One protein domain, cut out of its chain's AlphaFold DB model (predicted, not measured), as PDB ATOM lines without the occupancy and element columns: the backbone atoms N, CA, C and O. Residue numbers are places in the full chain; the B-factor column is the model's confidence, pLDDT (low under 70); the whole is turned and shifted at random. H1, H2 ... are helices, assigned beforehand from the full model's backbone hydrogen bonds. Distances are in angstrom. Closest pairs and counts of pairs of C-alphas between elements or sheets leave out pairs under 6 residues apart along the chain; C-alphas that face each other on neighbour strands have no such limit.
ATOM      1  N   ARG A 235     221.308 160.760 148.362       88.81
ATOM      2  CA  ARG A 235     221.834 162.127 148.296       88.81
ATOM      3  C   ARG A 235     220.880 163.079 149.004       88.81
ATOM      4  O   ARG A 235     219.667 162.935 148.901       88.81
ATOM      5  N   VAL A 236     221.439 164.081 149.677       89.25
ATOM      6  CA  VAL A 236     220.658 165.182 150.265       89.25
ATOM      7  C   VAL A 236     220.358 166.251 149.217       89.25
ATOM      8  O   VAL A 236     221.128 166.425 148.274       89.25
ATOM      9  N   LYS A 237     219.276 167.016 149.404       87.00
ATOM     10  CA  LYS A 237     218.786 168.012 148.428       87.00
ATOM     11  C   LYS A 237     219.825 169.068 148.028       87.00
ATOM     12  O   LYS A 237     219.828 169.508 146.890       87.00
ATOM     13  N   LEU A 238     220.722 169.447 148.941       89.69
ATOM     14  CA  LEU A 238     221.773 170.445 148.689       89.69
ATOM     15  C   LEU A 238     222.938 169.918 147.831       89.69
ATOM     16  O   LEU A 238     223.821 170.691 147.451       89.69
ATOM     17  N   CYS A 239     222.997 168.609 147.566       90.00
ATOM     18  CA  CYS A 239     224.039 168.007 146.738       90.00
ATOM     19  C   CYS A 239     223.962 168.512 145.294       90.00
ATOM     20  O   CYS A 239     222.923 168.406 144.660       90.00
ATOM     21  N   GLY A 240     225.084 168.984 144.751       87.81
ATOM     22  CA  GLY A 240     225.169 169.530 143.395       87.81
ATOM     23  C   GLY A 240     224.884 171.028 143.340       87.81
ATOM     24  O   GLY A 240     225.602 171.764 142.671       87.81
ATOM     25  N   GLN A 241     223.898 171.524 144.086       90.31
ATOM     26  CA  GLN A 241     223.605 172.956 144.153       90.31
ATOM     27  C   GLN A 241     223.131 173.343 145.564       90.31
ATOM     28  O   GLN A 241     222.064 172.896 145.981       90.31
ATOM     29  N   PRO A 242     223.886 174.157 146.333       90.19
ATOM     30  CA  PRO A 242     225.213 174.725 146.051       90.19
ATOM     31  C   PRO A 242     226.396 173.807 146.439       90.19
ATOM     32  O   PRO A 242     227.548 174.152 146.186       90.19
ATOM     33  N   CYS A 243     226.166 172.653 147.081       92.75
ATOM     34  CA  CYS A 243     227.252 171.841 147.644       92.75
ATOM     35  C   CYS A 243     227.978 170.993 146.583       92.75
ATOM     36  O   CYS A 243     227.379 170.125 145.948       92.75
ATOM     37  N   GLN A 244     229.303 171.160 146.475       91.69
ATOM     38  CA  GLN A 244     230.175 170.405 145.556       91.69
ATOM     39  C   GLN A 244     231.199 169.499 146.272       91.69
ATOM     40  O   GLN A 244     232.071 168.909 145.635       91.69
ATOM     41  N   THR A 245     231.093 169.331 147.596       92.88
ATOM     42  CA  THR A 245     232.092 168.612 148.411       92.88
ATOM     43  C   THR A 245     232.302 167.167 147.954       92.88
ATOM     44  O   THR A 245     233.434 166.754 147.711       92.88
ATOM     45  N   CYS A 246     231.223 166.395 147.782       92.94
ATOM     46  CA  CYS A 246     231.326 164.995 147.347       92.94
ATOM     47  C   CYS A 246     231.880 164.866 145.922       92.94
ATOM     48  O   CYS A 246     232.671 163.963 145.668       92.94
ATOM     49  N   LYS A 247     231.504 165.773 145.006       92.94
ATOM     50  CA  LYS A 247     232.049 165.807 143.642       92.94
ATOM     51  C   LYS A 247     233.557 166.011 143.684       92.94
ATOM     52  O   LYS A 247     234.301 165.243 143.086       92.94
ATOM     53  N   ASN A 248     234.003 167.002 144.451       91.12
ATOM     54  CA  ASN A 248     235.415 167.328 144.568       91.12
ATOM     55  C   ASN A 248     236.222 166.220 145.252       91.12
ATOM     56  O   ASN A 248     237.403 166.094 144.954       91.12
ATOM     57  N   GLN A 249     235.632 165.411 146.133       91.00
ATOM     58  CA  GLN A 249     236.326 164.272 146.752       91.00
ATOM     59  C   GLN A 249     236.243 162.969 145.935       91.00
ATOM     60  O   GLN A 249     236.997 162.039 146.197       91.00
ATOM     61  N   CYS A 250     235.377 162.885 144.921       92.00
ATOM     62  CA  CYS A 250     235.256 161.695 144.082       92.00
ATOM     63  C   CYS A 250     236.444 161.571 143.113       92.00
ATOM     64  O   CYS A 250     236.473 162.210 142.067       92.00
ATOM     65  N   GLU A 251     237.416 160.714 143.428       89.69
ATOM     66  CA  GLU A 251     238.662 160.588 142.647       89.69
ATOM     67  C   GLU A 251     238.448 160.035 141.227       89.69
ATOM     68  O   GLU A 251     239.167 160.393 140.291       89.69
ATOM     69  N   ILE A 252     237.401 159.225 141.042       90.50
ATOM     70  CA  ILE A 252     237.024 158.667 139.737       90.50
ATOM     71  C   ILE A 252     236.099 159.593 138.922       90.50
ATOM     72  O   ILE A 252     235.808 159.301 137.768       90.50
ATOM     73  N   ASN A 253     235.661 160.725 139.490       92.00
ATOM     74  CA  ASN A 253     234.662 161.655 138.933       92.00
ATOM     75  C   ASN A 253     233.329 161.002 138.502       92.00
ATOM     76  O   ASN A 253     232.720 161.432 137.527       92.00
ATOM     77  N   ALA A 254     232.832 160.016 139.254       92.44
ATOM     78  CA  ALA A 254     231.507 159.430 139.015       92.44
ATOM     79  C   ALA A 254     230.340 160.352 139.429       92.44
ATOM     80  O   ALA A 254     229.189 160.069 139.113       92.44
ATOM     81  N   ILE A 255     230.599 161.440 140.165       93.12
ATOM     82  CA  ILE A 255     229.566 162.398 140.591       93.12
ATOM     83  C   ILE A 255     229.561 163.587 139.631       93.12
ATOM     84  O   ILE A 255     230.578 164.262 139.459       93.12
ATOM     85  N   ARG A 256     228.406 163.856 139.025       91.62
ATOM     86  CA  ARG A 256     228.191 164.971 138.094       91.62
ATOM     87  C   ARG A 256     228.056 166.310 138.830       91.62
ATOM     88  O   ARG A 256     227.843 166.359 140.041       91.62
ATOM     89  N   THR A 257     228.163 167.417 138.088       90.06
ATOM     90  CA  THR A 257     227.990 168.781 138.643       90.06
ATOM     91  C   THR A 257     226.622 169.000 139.289       90.06
ATOM     92  O   THR A 257     226.530 169.702 140.288       90.06
ATOM     93  N   ASP A 258     225.578 168.362 138.768       89.38
ATOM     94  CA  ASP A 258     224.217 168.390 139.316       89.38
ATOM     95  C   ASP A 258     224.053 167.542 140.594       89.38
ATOM     96  O   ASP A 258     222.967 167.478 141.160       89.38
ATOM     97  N   GLY A 259     225.115 166.881 141.067       89.38
ATOM     98  CA  GLY A 259     225.103 166.061 142.274       89.38
ATOM     99  C   GLY A 259     224.627 164.621 142.070       89.38
ATOM    100  O   GLY A 259     224.683 163.853 143.042       89.38
ATOM    101  N   ARG A 260     224.213 164.239 140.849       91.06
ATOM    102  CA  ARG A 260     223.811 162.866 140.502       91.06
ATOM    103  C   ARG A 260     225.031 161.947 140.418       91.06
ATOM    104  O   ARG A 260     226.101 162.348 139.958       91.06
ATOM    105  N   ILE A 261     224.862 160.704 140.863       92.44
ATOM    106  CA  ILE A 261     225.891 159.662 140.784       92.44
ATOM    107  C   ILE A 261     225.687 158.881 139.488       92.44
ATOM    108  O   ILE A 261     224.625 158.297 139.277       92.44
ATOM    109  N   ASP A 262     226.715 158.827 138.648       91.56
ATOM    110  CA  ASP A 262     226.777 157.882 137.542       91.56
ATOM    111  C   ASP A 262     227.199 156.508 138.073       91.56
ATOM    112  O   ASP A 262     228.376 156.230 138.319       91.56
ATOM    113  N   TYR A 263     226.217 155.634 138.286       90.25
ATOM    114  CA  TYR A 263     226.466 154.277 138.766       90.25
ATOM    115  C   TYR A 263     227.199 153.396 137.748       90.25
ATOM    116  O   TYR A 263     227.818 152.412 138.150       90.25
ATOM    117  N   ASN A 264     227.167 153.743 136.458       89.06
ATOM    118  CA  ASN A 264     227.929 153.021 135.443       89.06
ATOM    119  C   ASN A 264     229.418 153.348 135.542       89.06
ATOM    120  O   ASN A 264     230.230 152.600 135.009       89.06
ATOM    121  N   GLU A 265     229.793 154.418 136.249       90.44
ATOM    122  CA  GLU A 265     231.182 154.799 136.519       90.44
ATOM    123  C   GLU A 265     231.613 154.609 137.980       90.44
ATOM    124  O   GLU A 265     232.797 154.429 138.272       90.44
ATOM    125  N   CYS A 266     230.655 154.585 138.907       92.50
ATOM    126  CA  CYS A 266     230.899 154.476 140.337       92.50
ATOM    127  C   CYS A 266     231.533 153.132 140.733       92.50
ATOM    128  O   CYS A 266     230.971 152.061 140.520       92.50
ATOM    129  N   ILE A 267     232.675 153.200 141.422       92.25
ATOM    130  CA  ILE A 267     233.347 152.036 142.031       92.25
ATOM    131  C   ILE A 267     232.868 151.736 143.458       92.25
ATOM    132  O   ILE A 267     233.491 150.946 144.151       92.25
ATOM    133  N   GLN A 268     231.821 152.419 143.932       92.81
ATOM    134  CA  GLN A 268     231.268 152.251 145.283       92.81
ATOM    135  C   GLN A 268     232.353 152.231 146.375       92.81
ATOM    136  O   GLN A 268     232.390 151.369 147.247       92.81
ATOM    137  N   CYS A 269     233.251 153.220 146.325       92.12
ATOM    138  CA  CYS A 269     234.290 153.428 147.333       92.12
ATOM    139  C   CYS A 269     233.746 153.907 148.692       92.12
ATOM    140  O   CYS A 269     234.493 153.951 149.665       92.12
ATOM    141  N   LEU A 270     232.465 154.301 148.728       92.81
ATOM    142  CA  LEU A 270     231.704 154.803 149.878       92.81
ATOM    143  C   LEU A 270     232.201 156.116 150.509       92.81
ATOM    144  O   LEU A 270     231.571 156.609 151.439       92.81
ATOM    145  N   GLU A 271     233.223 156.766 149.945       92.31
ATOM    146  CA  GLU A 271     233.743 158.053 150.441       92.31
ATOM    147  C   GLU A 271     232.655 159.136 150.538       92.31
ATOM    148  O   GLU A 271     232.555 159.875 151.512       92.31
ATOM    149  N   CYS A 272     231.778 159.207 149.535       92.19
ATOM    150  CA  CYS A 272     230.677 160.168 149.536       92.19
ATOM    151  C   CYS A 272     229.634 159.889 150.629       92.19
ATOM    152  O   CYS A 272     229.045 160.835 151.144       92.19
ATOM    153  N   VAL A 273     229.428 158.624 151.011       92.88
ATOM    154  CA  VAL A 273     228.505 158.237 152.090       92.88
ATOM    155  C   VAL A 273     229.109 158.587 153.448       92.88
ATOM    156  O   VAL A 273     228.398 159.090 154.313       92.88
ATOM    157  N   VAL A 274     230.422 158.392 153.606       92.69
ATOM    158  CA  VAL A 274     231.175 158.835 154.788       92.69
ATOM    159  C   VAL A 274     231.044 160.346 154.971       92.69
ATOM    160  O   VAL A 274     230.665 160.794 156.044       92.69
ATOM    161  N   ILE A 275     231.268 161.135 153.913       92.00
ATOM    162  CA  ILE A 275     231.126 162.601 153.971       92.00
ATOM    163  C   ILE A 275     229.697 163.011 154.336       92.00
ATOM    164  O   ILE A 275     229.522 163.937 155.118       92.00
ATOM    165  N   LEU A 276     228.681 162.352 153.768       90.69
ATOM    166  CA  LEU A 276     227.277 162.678 154.038       90.69
ATOM    167  C   LEU A 276     226.855 162.381 155.482       90.69
ATOM    168  O   LEU A 276     225.971 163.063 155.990       90.69
ATOM    169  N   ARG A 277     227.457 161.373 156.125       88.25
ATOM    170  CA  ARG A 277     227.156 160.984 157.514       88.25
ATOM    171  C   ARG A 277     228.065 161.641 158.551       88.25
ATOM    172  O   ARG A 277     227.857 161.428 159.740       88.25
ATOM    173  N   ASP A 278     229.059 162.400 158.112       88.31
ATOM    174  CA  ASP A 278     229.944 163.155 158.985       88.31
ATOM    175  C   ASP A 278     229.368 164.557 159.211       88.31
ATOM    176  O   ASP A 278     229.378 165.413 158.320       88.31
ATOM    177  N   ASP A 279     228.894 164.790 160.431       85.94
ATOM    178  CA  ASP A 279     228.278 166.042 160.867       85.94
ATOM    179  C   ASP A 279     229.201 167.263 160.756       85.94
ATOM    180  O   ASP A 279     228.726 168.396 160.706       85.94
ATOM    181  N   THR A 280     230.517 167.045 160.679       87.00
ATOM    182  CA  THR A 280     231.514 168.115 160.549       87.00
ATOM    183  C   THR A 280     231.902 168.407 159.099       87.00
ATOM    184  O   THR A 280     232.423 169.484 158.808       87.00
ATOM    185  N   ARG A 281     231.650 167.474 158.168       88.38
ATOM    186  CA  ARG A 281     232.050 167.592 156.750       88.38
ATOM    187  C   ARG A 281     230.861 167.803 155.814       88.38
ATOM    188  O   ARG A 281     231.026 168.404 154.747       88.38
ATOM    189  N   CYS A 282     229.675 167.317 156.177       91.44
ATOM    190  CA  CYS A 282     228.468 167.489 155.381       91.44
ATOM    191  C   CYS A 282     227.931 168.922 155.500       91.44
ATOM    192  O   CYS A 282     227.549 169.377 156.574       91.44
ATOM    193  N   VAL A 283     227.843 169.633 154.371       90.69
ATOM    194  CA  VAL A 283     227.337 171.018 154.335       90.69
ATOM    195  C   VAL A 283     225.884 171.112 154.814       90.69
ATOM    196  O   VAL A 283     225.525 172.091 155.462       90.69
ATOM    197  N   ASP A 284     225.058 170.102 154.533       91.06
ATOM    198  CA  ASP A 284     223.666 170.062 155.000       91.06
ATOM    199  C   ASP A 284     223.593 169.973 156.532       91.06
ATOM    200  O   ASP A 284     222.969 170.830 157.161       91.06
ATOM    201  N   SER A 285     224.331 169.038 157.145       89.31
ATOM    202  CA  SER A 285     224.428 168.912 158.607       89.31
ATOM    203  C   SER A 285     224.940 170.196 159.262       89.31
ATOM    204  O   SER A 285     224.353 170.676 160.232       89.31
ATOM    205  N   LEU A 286     225.975 170.824 158.693       90.75
ATOM    206  CA  LEU A 286     226.518 172.091 159.197       90.75
ATOM    207  C   LEU A 286     225.488 173.233 159.148       90.75
ATOM    208  O   LEU A 286     225.381 174.028 160.087       90.75
ATOM    209  N   ILE A 287     224.705 173.327 158.067       90.25
ATOM    210  CA  ILE A 287     223.635 174.327 157.946       90.25
ATOM    211  C   ILE A 287     222.532 174.054 158.974       90.25
ATOM    212  O   ILE A 287     222.063 174.997 159.618       90.25
ATOM    213  N   GLN A 288     222.135 172.793 159.159       89.00
ATOM    214  CA  GLN A 288     221.121 172.402 160.139       89.00
ATOM    215  C   GLN A 288     221.561 172.733 161.570       89.00
ATOM    216  O   GLN A 288     220.818 173.398 162.293       89.00
ATOM    217  N   GLN A 289     222.796 172.399 161.949       90.00
ATOM    218  CA  GLN A 289     223.361 172.753 163.256       90.00
ATOM    219  C   GLN A 289     223.413 174.269 163.473       90.00
ATOM    220  O   GLN A 289     223.049 174.768 164.540       90.00
ATOM    221  N   LYS A 290     223.813 175.040 162.451       90.38
ATOM    222  CA  LYS A 290     223.836 176.508 162.532       90.38
ATOM    223  C   LYS A 290     222.431 177.092 162.718       90.38
ATOM    224  O   LYS A 290     222.274 178.049 163.477       90.38
ATOM    225  N   ARG A 291     221.414 176.524 162.059       89.88
ATOM    226  CA  ARG A 291     220.002 176.914 162.232       89.88
ATOM    227  C   ARG A 291     219.497 176.585 163.636       89.88
ATOM    228  O   ARG A 291     218.944 177.466 164.283       89.88
ATOM    229  N   GLN A 292     219.760 175.378 164.134       90.06
ATOM    230  CA  GLN A 292     219.384 174.961 165.492       90.06
ATOM    231  C   GLN A 292     220.045 175.836 166.563       90.06
ATOM    232  O   GLN A 292     219.377 176.297 167.486       90.06
ATOM    233  N   ARG A 293     221.341 176.144 166.415       89.75
ATOM    234  CA  ARG A 293     222.057 177.039 167.333       89.75
ATOM    235  C   ARG A 293     221.449 178.443 167.351       89.75
ATOM    236  O   ARG A 293     221.293 179.011 168.424       89.75
ATOM    237  N   ARG A 294     221.080 178.992 166.187       90.00
ATOM    238  CA  ARG A 294     220.405 180.300 166.089       90.00
ATOM    239  C   ARG A 294     219.024 180.287 166.744       90.00
ATOM    240  O   ARG A 294     218.738 181.189 167.522       90.00
ATOM    241  N   ALA A 295     218.220 179.258 166.487       87.31
ATOM    242  CA  ALA A 295     216.901 179.104 167.101       87.31
ATOM    243  C   ALA A 295     216.994 178.990 168.632       87.31
ATOM    244  O   ALA A 295     216.229 179.627 169.347       87.31
ATOM    245  N   ARG A 296     217.989 178.254 169.146       87.00
ATOM    246  CA  ARG A 296     218.240 178.142 170.590       87.00
ATOM    247  C   ARG A 296     218.619 179.484 171.223       87.00
ATOM    248  O   ARG A 296     218.119 179.794 172.295       87.00
ATOM    249  N   ILE A 297     219.467 180.281 170.568       86.19
ATOM    250  CA  ILE A 297     219.833 181.626 171.052       86.19
ATOM    251  C   ILE A 297     218.601 182.543 171.083       86.19
ATOM    252  O   ILE A 297     218.395 183.252 172.060       86.19
ATOM    253  N   GLN A 298     217.760 182.498 170.047       82.44
ATOM    254  CA  GLN A 298     216.523 183.285 170.002       82.44
ATOM    255  C   GLN A 298     215.536 182.872 171.102       82.44
ATOM    256  O   GLN A 298     214.985 183.741 171.764       82.44
ATOM    257  N   ALA A 299     215.366 181.572 171.351       77.94
ATOM    258  CA  ALA A 299     214.487 181.076 172.410       77.94
ATOM    259  C   ALA A 299     214.954 181.487 173.818       77.94
ATOM    260  O   ALA A 299     214.130 181.846 174.651       77.94
ATOM    261  N   VAL A 300     216.269 181.481 174.080       79.69
ATOM    262  CA  VAL A 300     216.826 181.953 175.361       79.69
ATOM    263  C   VAL A 300     216.589 183.453 175.545       79.69
ATOM    264  O   VAL A 300     216.202 183.867 176.629       79.69
ATOM    265  N   ASN A 301     216.754 184.260 174.494       70.75
ATOM    266  CA  ASN A 301     216.533 185.705 174.588       70.75
ATOM    267  C   ASN A 301     215.063 186.081 174.836       70.75
ATOM    268  O   ASN A 301     214.817 187.109 175.449       70.75
ATOM    269  N   VAL A 302     214.103 185.266 174.381       68.50
ATOM    270  CA  VAL A 302     212.658 185.500 174.591       68.50
ATOM    271  C   VAL A 302     212.185 185.030 175.975       68.50
ATOM    272  O   VAL A 302     211.193 185.534 176.477       68.50
ATOM    273  N   GLY A 303     212.879 184.082 176.614       58.56
ATOM    274  CA  GLY A 303     212.534 183.606 177.964       58.56
ATOM    275  C   GLY A 303     213.113 184.435 179.117       58.56
ATOM    276  O   GLY A 303     212.855 184.116 180.273       58.56
ATOM    277  N   VAL A 304     213.937 185.445 178.816       56.91
ATOM    278  CA  VAL A 304     214.585 186.341 179.799       56.91
ATOM    279  C   VAL A 304     213.962 187.750 179.788       56.91
ATOM    280  O   VAL A 304     214.265 188.563 180.657       56.91
ATOM    281  N   SER A 305     213.079 188.029 178.826       48.69
ATOM    282  CA  SER A 305     212.219 189.219 178.748       48.69
ATOM    283  C   SER A 305     210.839 188.934 179.323       48.69
ATOM    284  O   SER A 305     210.329 189.799 180.061       48.69
TER     285      SER A 305
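Overview. This is residues 235 to 305 of the 305 residues of an uncharacterized protein of Halomonas sp. LBP4 (UniProt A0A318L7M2). A long helix, H3, runs out of a small head made of two short helices, H1 and H2, and much loop. The far part of H3 and the tail after it, residues 290 to 305, stick out as an arm, and this arm makes much of the length. The printed part has 71 residues with three named helices, H1, H2 and H3 along the chain, and no named strand; the class is all helix, though only 32 residues, under half, are in named elements. The whole is only just loose, close to extended, with a radius of gyration of the C-alphas of 16.4 A and spans of 58 by 19 by 15 A.

Along the chain. H3 is residues 283 to 302, 28.9 A from C-alpha 283 at (227.337, 171.018, 154.335) to C-alpha 302 at (212.658, 185.500, 174.591). H2 is residues 271 to 277, 10.1 A long. H1 is residues 245 to 249, 6.3 A long, with C-alpha 245 at (232.092, 168.612, 148.411).

Arrangement. H3 touches no helix. H3 and H2 are near each other, with 5 pairs of C-alphas within 10 A, the closest 8.2 A apart. H3 and H1 are close but not clearly touching; their closest C-alphas, those of Val 283 and Thr 245, are 8.0 A apart. H1 and H2 touch, the closest C-alphas being those of Cys 246 and Cys 272 at 5.3 A. In H1, H2 and H3 every O i to N i+4 pair is within hydrogen-bond range.

Size, cuts and confidence. The two C-alphas farthest apart are those of Asn 264 and Ser 305, at 58.6 A. Residues 290 to 305, of which 290 to 302 belong to H3, stand free; the body without them spans 34 by 19 by 15 A. The link from H1 to H2, residues 250 to 270, is long, and that from H2 to H3 is tight. The printed part has no cut. Its mean pLDDT is 87.9, and residues 302 to 305 are under 70.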